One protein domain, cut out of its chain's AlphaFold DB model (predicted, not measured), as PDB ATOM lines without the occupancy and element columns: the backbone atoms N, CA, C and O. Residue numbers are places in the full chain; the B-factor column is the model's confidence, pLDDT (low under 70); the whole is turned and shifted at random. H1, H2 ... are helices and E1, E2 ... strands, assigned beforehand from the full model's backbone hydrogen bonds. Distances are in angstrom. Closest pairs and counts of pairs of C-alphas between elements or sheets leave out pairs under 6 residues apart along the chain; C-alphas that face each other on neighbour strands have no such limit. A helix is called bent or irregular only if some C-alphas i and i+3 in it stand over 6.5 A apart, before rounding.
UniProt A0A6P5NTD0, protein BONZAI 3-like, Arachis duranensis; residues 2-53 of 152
ATOM      1  N   ALA A   2      36.617 -22.447 -17.329       51.41
ATOM      2  CA  ALA A   2      37.052 -21.579 -18.424       51.41
ATOM      3  C   ALA A   2      36.572 -22.193 -19.745       51.41
ATOM      4  O   ALA A   2      36.920 -23.330 -20.052       51.41
ATOM      5  N   ILE A   3      35.727 -21.478 -20.486       59.00
ATOM      6  CA  ILE A   3      35.290 -21.906 -21.816       59.00
ATOM      7  C   ILE A   3      36.327 -21.379 -22.806       59.00
ATOM      8  O   ILE A   3      36.345 -20.191 -23.116       59.00
ATOM      9  N   THR A   4      37.212 -22.250 -23.275       69.94
ATOM     10  CA  THR A   4      38.199 -21.936 -24.311       69.94
ATOM     11  C   THR A   4      37.574 -22.136 -25.690       69.94
ATOM     12  O   THR A   4      37.457 -23.255 -26.186       69.94
ATOM     13  N   PHE A   5      37.137 -21.041 -26.307       79.19
ATOM     14  CA  PHE A   5      36.763 -20.987 -27.722       79.19
ATOM     15  C   PHE A   5      37.914 -20.406 -28.550       79.19
ATOM     16  O   PHE A   5      38.778 -19.700 -28.029       79.19
ATOM     17  N   LYS A   6      37.929 -20.709 -29.848       82.56
ATOM     18  CA  LYS A   6      38.953 -20.264 -30.797       82.56
ATOM     19  C   LYS A   6      38.301 -19.660 -32.038       82.56
ATOM     20  O   LYS A   6      37.304 -20.176 -32.538       82.56
ATOM     21  N   LEU A   7      38.906 -18.592 -32.547       85.88
ATOM     22  CA  LEU A   7      38.681 -18.051 -33.884       85.88
ATOM     23  C   LEU A   7      40.049 -17.894 -34.550       85.88
ATOM     24  O   LEU A   7      40.988 -17.405 -33.924       85.88
ATOM     25  N   ARG A   8      40.169 -18.321 -35.806       88.12
ATOM     26  CA  ARG A   8      41.356 -18.083 -36.631       88.12
ATOM     27  C   ARG A   8      40.938 -17.234 -37.827       88.12
ATOM     28  O   ARG A   8      40.314 -17.755 -38.742       88.12
ATOM     29  N   SER A   9      41.302 -15.957 -37.804       90.94
ATOM     30  CA  SER A   9      41.029 -14.985 -38.869       90.94
ATOM     31  C   SER A   9      42.261 -14.124 -39.122       90.94
ATOM     32  O   SER A   9      43.102 -13.971 -38.234       90.94
ATOM     33  N   SER A  10      42.380 -13.586 -40.333       95.62
ATOM     34  CA  SER A  10      43.387 -12.568 -40.643       95.62
ATOM     35  C   SER A  10      42.931 -11.183 -40.167       95.62
ATOM     36  O   SER A  10      41.746 -10.965 -39.925       95.62
ATOM     37  N   ILE A  11      43.855 -10.222 -40.074       95.44
ATOM     38  CA  ILE A  11      43.503  -8.818 -39.796       95.44
ATOM     39  C   ILE A  11      42.594  -8.260 -40.902       95.44
ATOM     40  O   ILE A  11      41.630  -7.568 -40.592       95.44
ATOM     41  N   ALA A  12      42.841  -8.628 -42.164       96.06
ATOM     42  CA  ALA A  12      41.997  -8.244 -43.296       96.06
ATOM     43  C   ALA A  12      40.564  -8.795 -43.172       96.06
ATOM     44  O   ALA A  12      39.599  -8.121 -43.522       96.06
ATOM     45  N   ASP A  13      40.398 -10.005 -42.625       95.62
ATOM     46  CA  ASP A  13      39.065 -10.536 -42.329       95.62
ATOM     47  C   ASP A  13      38.378  -9.738 -41.220       95.62
ATOM     48  O   ASP A  13      37.193  -9.452 -41.340       95.62
ATOM     49  N   LEU A  14      39.100  -9.355 -40.161       95.50
ATOM     50  CA  LEU A  14      38.540  -8.534 -39.081       95.50
ATOM     51  C   LEU A  14      38.132  -7.139 -39.575       95.50
ATOM     52  O   LEU A  14      37.074  -6.640 -39.195       95.50
ATOM     53  N   GLU A  15      38.934  -6.536 -40.454       96.94
ATOM     54  CA  GLU A  15      38.595  -5.287 -41.137       96.94
ATOM     55  C   GLU A  15      37.318  -5.441 -41.972       96.94
ATOM     56  O   GLU A  15      36.415  -4.607 -41.894       96.94
ATOM     57  N   ARG A  16      37.206  -6.533 -42.738       96.38
ATOM     58  CA  ARG A  16      36.009  -6.831 -43.529       96.38
ATOM     59  C   ARG A  16      34.772  -7.019 -42.651       96.38
ATOM     60  O   ARG A  16      33.742  -6.433 -42.961       96.38
ATOM     61  N   LEU A  17      34.871  -7.774 -41.553       96.94
ATOM     62  CA  LEU A  17      33.763  -7.959 -40.606       96.94
ATOM     63  C   LEU A  17      33.272  -6.615 -40.048       96.94
ATOM     64  O   LEU A  17      32.067  -6.410 -39.931       96.94
ATOM     65  N   ASN A  18      34.187  -5.679 -39.767       97.12
ATOM     66  CA  ASN A  18      33.821  -4.326 -39.350       97.12
ATOM     67  C   ASN A  18      33.130  -3.537 -40.473       97.12
ATOM     68  O   ASN A  18      32.038  -3.009 -40.267       97.12
ATOM     69  N   LYS A  19      33.730  -3.496 -41.671       95.94
ATOM     70  CA  LYS A  19      33.202  -2.762 -42.837       95.94
ATOM     71  C   LYS A  19      31.826  -3.259 -43.276       95.94
ATOM     72  O   LYS A  19      30.970  -2.459 -43.639       95.94
ATOM     73  N   GLU A  20      31.617  -4.571 -43.245       96.56
ATOM     74  CA  GLU A  20      30.366  -5.215 -43.648       96.56
ATOM     75  C   GLU A  20      29.360  -5.328 -42.490       96.56
ATOM     76  O   GLU A  20      28.215  -5.711 -42.721       96.56
ATOM     77  N   SER A  21      29.759  -4.993 -41.253       95.56
ATOM     78  CA  SER A  21      28.958  -5.196 -40.034       95.56
ATOM     79  C   SER A  21      28.445  -6.638 -39.892       95.56
ATOM     80  O   SER A  21      27.311  -6.885 -39.474       95.56
ATOM     81  N   THR A  22      29.282  -7.608 -40.267       95.94
ATOM     82  CA  THR A  22      28.966  -9.040 -40.235       95.94
ATOM     83  C   THR A  22      29.672  -9.740 -39.077       95.94
ATOM     84  O   THR A  22      30.736  -9.330 -38.613       95.94
ATOM     85  N   GLY A  23      29.051 -10.811 -38.580       93.38
ATOM     86  CA  GLY A  23      29.592 -11.633 -37.501       93.38
ATOM     87  C   GLY A  23      30.243 -12.910 -38.026       93.38
ATOM     88  O   GLY A  23      29.834 -13.451 -39.054       93.38
ATOM     89  N   THR A  24      31.221 -13.441 -37.292       94.50
ATOM     90  CA  THR A  24      31.848 -14.744 -37.579       94.50
ATOM     91  C   THR A  24      31.652 -15.730 -36.430       94.50
ATOM     92  O   THR A  24      31.605 -15.341 -35.265       94.50
ATOM     93  N   ASN A  25      31.514 -17.020 -36.737       92.56
ATOM     94  CA  ASN A  25      31.228 -18.041 -35.729       92.56
ATOM     95  C   ASN A  25      32.486 -18.431 -34.937       92.56
ATOM     96  O   ASN A  25      33.588 -18.505 -35.479       92.56
ATOM     97  N   LEU A  26      32.305 -18.739 -33.651       89.50
ATOM     98  CA  LEU A  26      33.363 -19.259 -32.778       89.50
ATOM     99  C   LEU A  26      33.430 -20.790 -32.821       89.50
ATOM    100  O   LEU A  26      32.418 -21.459 -33.050       89.50
ATOM    101  N   PHE A  27      34.602 -21.359 -32.522       88.75
ATOM    102  CA  PHE A  27      34.821 -22.804 -32.578       88.75
ATOM    103  C   PHE A  27      35.316 -23.407 -31.252       88.75
ATOM    104  O   PHE A  27      36.211 -22.892 -30.584       88.75
ATOM    105  N   ILE A  28      34.705 -24.548 -30.932       86.25
ATOM    106  CA  ILE A  28      35.181 -25.721 -30.186       86.25
ATOM    107  C   ILE A  28      36.541 -26.314 -30.586       86.25
ATOM    108  O   ILE A  28      36.499 -27.085 -31.550       86.25
ATOM    109  N   PRO A  29      37.699 -26.083 -29.929       78.38
ATOM    110  CA  PRO A  29      38.902 -26.837 -30.277       78.38
ATOM    111  C   PRO A  29      38.660 -28.348 -30.164       78.38
ATOM    112  O   PRO A  29      38.015 -28.828 -29.228       78.38
ATOM    113  N   SER A  30      39.179 -29.100 -31.130       74.69
ATOM    114  CA  SER A  30      39.181 -30.563 -31.106       74.69
ATOM    115  C   SER A  30      39.872 -31.075 -29.829       74.69
ATOM    116  O   SER A  30      40.991 -30.685 -29.504       74.69
ATOM    117  N   THR A  31      39.202 -31.955 -29.083       69.38
ATOM    118  CA  THR A  31      39.835 -32.768 -28.026       69.38
ATOM    119  C   THR A  31      40.436 -34.033 -28.642       69.38
ATOM    120  O   THR A  31      39.920 -34.482 -29.660       69.38
ATOM    121  N   HIS A  32      41.410 -34.690 -27.997       63.00
ATOM    122  CA  HIS A  32      42.043 -35.936 -28.488       63.00
ATOM    123  C   HIS A  32      41.066 -37.038 -28.966       63.00
ATOM    124  O   HIS A  32      41.435 -37.866 -29.794       63.00
ATOM    125  N   HIS A  33      39.810 -37.031 -28.502       62.22
ATOM    126  CA  HIS A  33      38.757 -37.970 -28.912       62.22
ATOM    127  C   HIS A  33      37.847 -37.498 -30.068       62.22
ATOM    128  O   HIS A  33      36.957 -38.241 -30.478       62.22
ATOM    129  N   ARG A  34      38.022 -36.286 -30.609       63.47
ATOM    130  CA  ARG A  34      37.149 -35.693 -31.639       63.47
ATOM    131  C   ARG A  34      37.992 -34.984 -32.698       63.47
ATOM    132  O   ARG A  34      38.655 -34.014 -32.368       63.47
ATOM    133  N   LYS A  35      37.973 -35.445 -33.954       65.62
ATOM    134  CA  LYS A  35      38.826 -34.899 -35.035       65.62
ATOM    135  C   LYS A  35      38.371 -33.546 -35.601       65.62
ATOM    136  O   LYS A  35      39.177 -32.873 -36.227       65.62
ATOM    137  N   GLU A  36      37.118 -33.148 -35.381       72.50
ATOM    138  CA  GLU A  36      36.533 -31.941 -35.984       72.50
ATOM    139  C   GLU A  36      36.219 -30.863 -34.941       72.50
ATOM    140  O   GLU A  36      35.737 -31.159 -33.840       72.50
ATOM    141  N   GLU A  37      36.483 -29.604 -35.305       80.19
ATOM    142  CA  GLU A  37      36.116 -28.431 -34.512       80.19
ATOM    143  C   GLU A  37      34.595 -28.226 -34.546       80.19
ATOM    144  O   GLU A  37      33.957 -28.258 -35.600       80.19
ATOM    145  N   LYS A  38      33.984 -28.007 -33.379       84.88
ATOM    146  CA  LYS A  38      32.535 -27.791 -33.284       84.88
ATOM    147  C   LYS A  38      32.216 -26.302 -33.382       84.88
ATOM    148  O   LYS A  38      32.574 -25.545 -32.482       84.88
ATOM    149  N   MET A  39      31.471 -25.906 -34.409       87.19
ATOM    150  CA  MET A  39      30.963 -24.538 -34.552       87.19
ATOM    151  C   MET A  39      29.942 -24.199 -33.451       87.19
ATOM    152  O   MET A  39      29.040 -24.988 -33.147       87.19
ATOM    153  N   LEU A  40      30.088 -23.023 -32.848       88.12
ATOM    154  CA  LEU A  40      29.176 -22.466 -31.852       88.12
ATOM    155  C   LEU A  40      28.121 -21.570 -32.508       88.12
ATOM    156  O   LEU A  40      28.331 -21.036 -33.590       88.12
ATOM    157  N   LYS A  41      26.986 -21.383 -31.820       87.38
ATOM    158  CA  LYS A  41      25.940 -20.430 -32.239       87.38
ATOM    159  C   LYS A  41      26.295 -18.969 -31.934       87.38
ATOM    160  O   LYS A  41      25.656 -18.074 -32.471       87.38
ATOM    161  N   GLY A  42      27.253 -18.739 -31.033       87.81
ATOM    162  CA  GLY A  42      27.737 -17.400 -30.705       87.81
ATOM    163  C   GLY A  42      28.617 -16.854 -31.825       87.81
ATOM    164  O   GLY A  42      29.462 -17.583 -32.352       87.81
ATOM    165  N   GLN A  43      28.414 -15.582 -32.156       91.75
ATOM    166  CA  GLN A  43      29.159 -14.866 -33.185       91.75
ATOM    167  C   GLN A  43      30.022 -13.765 -32.569       91.75
ATOM    168  O   GLN A  43      29.623 -13.129 -31.595       91.75
ATOM    169  N   LEU A  44      31.199 -13.551 -33.149       92.94
ATOM    170  CA  LEU A  44      32.057 -12.405 -32.888       92.94
ATOM    171  C   LEU A  44      31.755 -11.325 -33.926       92.94
ATOM    172  O   LEU A  44      31.767 -11.616 -35.121       92.94
ATOM    173  N   PHE A  45      31.554 -10.099 -33.462       95.44
ATOM    174  CA  PHE A  45      31.472  -8.905 -34.294       95.44
ATOM    175  C   PHE A  45      32.678  -8.012 -34.015       95.44
ATOM    176  O   PHE A  45      33.234  -8.030 -32.914       95.44
ATOM    177  N   VAL A  46      33.091  -7.251 -35.024       96.75
ATOM    178  CA  VAL A  46      34.111  -6.211 -34.879       96.75
ATOM    179  C   VAL A  46      33.389  -4.874 -34.937       96.75
ATOM    180  O   VAL A  46      33.039  -4.415 -36.019       96.75
ATOM    181  N   ASP A  47      33.149  -4.262 -33.780       97.06
ATOM    182  CA  ASP A  47      32.378  -3.012 -33.689       97.06
ATOM    183  C   ASP A  47      33.159  -1.812 -34.237       97.06
ATOM    184  O   ASP A  47      32.594  -0.911 -34.857       97.06
ATOM    185  N   GLN A  48      34.483  -1.817 -34.057       96.44
ATOM    186  CA  GLN A  48      35.367  -0.776 -34.563       96.44
ATOM    187  C   GLN A  48      36.673  -1.370 -35.090       96.44
ATOM    188  O   GLN A  48      37.339  -2.145 -34.404       96.44
ATOM    189  N   TYR A  49      37.065  -0.938 -36.285       96.19
ATOM    190  CA  TYR A  49      38.387  -1.158 -36.852       96.19
ATOM    191  C   TYR A  49      39.008   0.198 -37.204       96.19
ATOM    192  O   TYR A  49      38.380   1.023 -37.864       96.19
ATOM    193  N   CYS A  50      40.227   0.454 -36.731       95.62
ATOM    194  CA  CYS A  50      40.946   1.698 -36.998       95.62
ATOM    195  C   CYS A  50      42.429   1.392 -37.185       95.62
ATOM    196  O   CYS A  50      43.105   1.011 -36.230       95.62
ATOM    197  N   GLU A  51      42.935   1.613 -38.393       95.31
ATOM    198  CA  GLU A  51      44.368   1.624 -38.664       95.31
ATOM    199  C   GLU A  51      44.926   3.018 -38.353       95.31
ATOM    200  O   GLU A  51      44.276   4.034 -38.618       95.31
ATOM    201  N   ARG A  52      46.090   3.077 -37.705       95.75
ATOM    202  CA  ARG A  52      46.760   4.332 -37.360       95.75
ATOM    203  C   ARG A  52      48.236   4.203 -37.668       95.75
ATOM    204  O   ARG A  52      48.881   3.286 -37.167       95.75
ATOM    205  N   GLU A  53      48.758   5.158 -38.423       95.38
ATOM    206  CA  GLU A  53      50.198   5.320 -38.549       95.38
ATOM    207  C   GLU A  53      50.780   5.777 -37.208       95.38
ATOM    208  O   GLU A  53      50.219   6.630 -36.511       95.38
TER     209      GLU A  53
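What this domain is: This is residues 2 to 53 of the 152 residues of the protein "protein BONZAI 3-like" of Arachis duranensis (UniProt A0A6P5NTD0). This is a stretched, loosely built piece of chain: a two-stranded hairpin, E1 and E2, with its turn, residues 29 to 37, at one end and one short helix, H1, near the other end. Residues 2 to 10 lead into H1 without a named element, and the tail after E2, residues 45 to 53, runs past H1 to the far end of the long axis. The printed part has 52 residues with one named helix and two named strands in the order H1, E1, E2; the sheet has the order E1 - E2 and is antiparallel. The class is mixed, helices and strands, with under half of the residues, 22, in named elements. The whole is loose, with a radius of gyration of the C-alphas of 13.5 A, and elongated, spanning 45 by 23 by 20 A.

How they stand to each other: Going along from Ala 2, you first come to H1, residues 11 to 20, in whose backbone every O i to N i+4 pair is within hydrogen-bond range. A tight link of 3 residues leads from it to E1, residues 24 to 28. The closest C-alphas of these two are those of Leu 17 and Thr 24, 7.7 A apart, while the centres of H1 and E1 are 15.8 A apart. A short link of 9 residues then joins E1 to E2, residues 38 to 44, and the two strands form a hairpin. They are antiparallel neighbours, with 141 degrees between their N-to-C directions. Look at C-alphas 28 and 38, which face each other at 4.6 A, and at C-alphas 25 and 43, which also face each other at 4.6 A. N 28 and O 38, 2.8 A apart, and N 44 and O 24, 2.8 A apart, are within hydrogen-bond range. H1 and E2 are apart.

Where its parts are: Find C-alpha 11 at (43.503, -8.818, -39.796); from there H1 runs from Ile 11 to Glu 20, 14.2 A from first to last C-alpha, and it is not bent. E1 begins at C-alpha 24, at (31.848, -14.744, -37.579), and covers 13.6 A from Thr 24 to Ile 28. E2, the longest strand by residues, covers 15.4 A from Lys 38 to Leu 44, where C-alpha 44 stands at (32.057, -12.405, -32.888).

The domain as a whole: The two C-alphas farthest apart are those of His 33, in the link from E1 to E2, and Glu 53, the last printed residue, at 45.8 A. From the first printed C-alpha, Ala 2, to the last, Glu 53, is 36.1 A. The printed part has no cut, and neither of its two links is long. The mean pLDDT of the printed part is 86.8; look for values under 70 in residues 2 to 4 and residues 31 to 35.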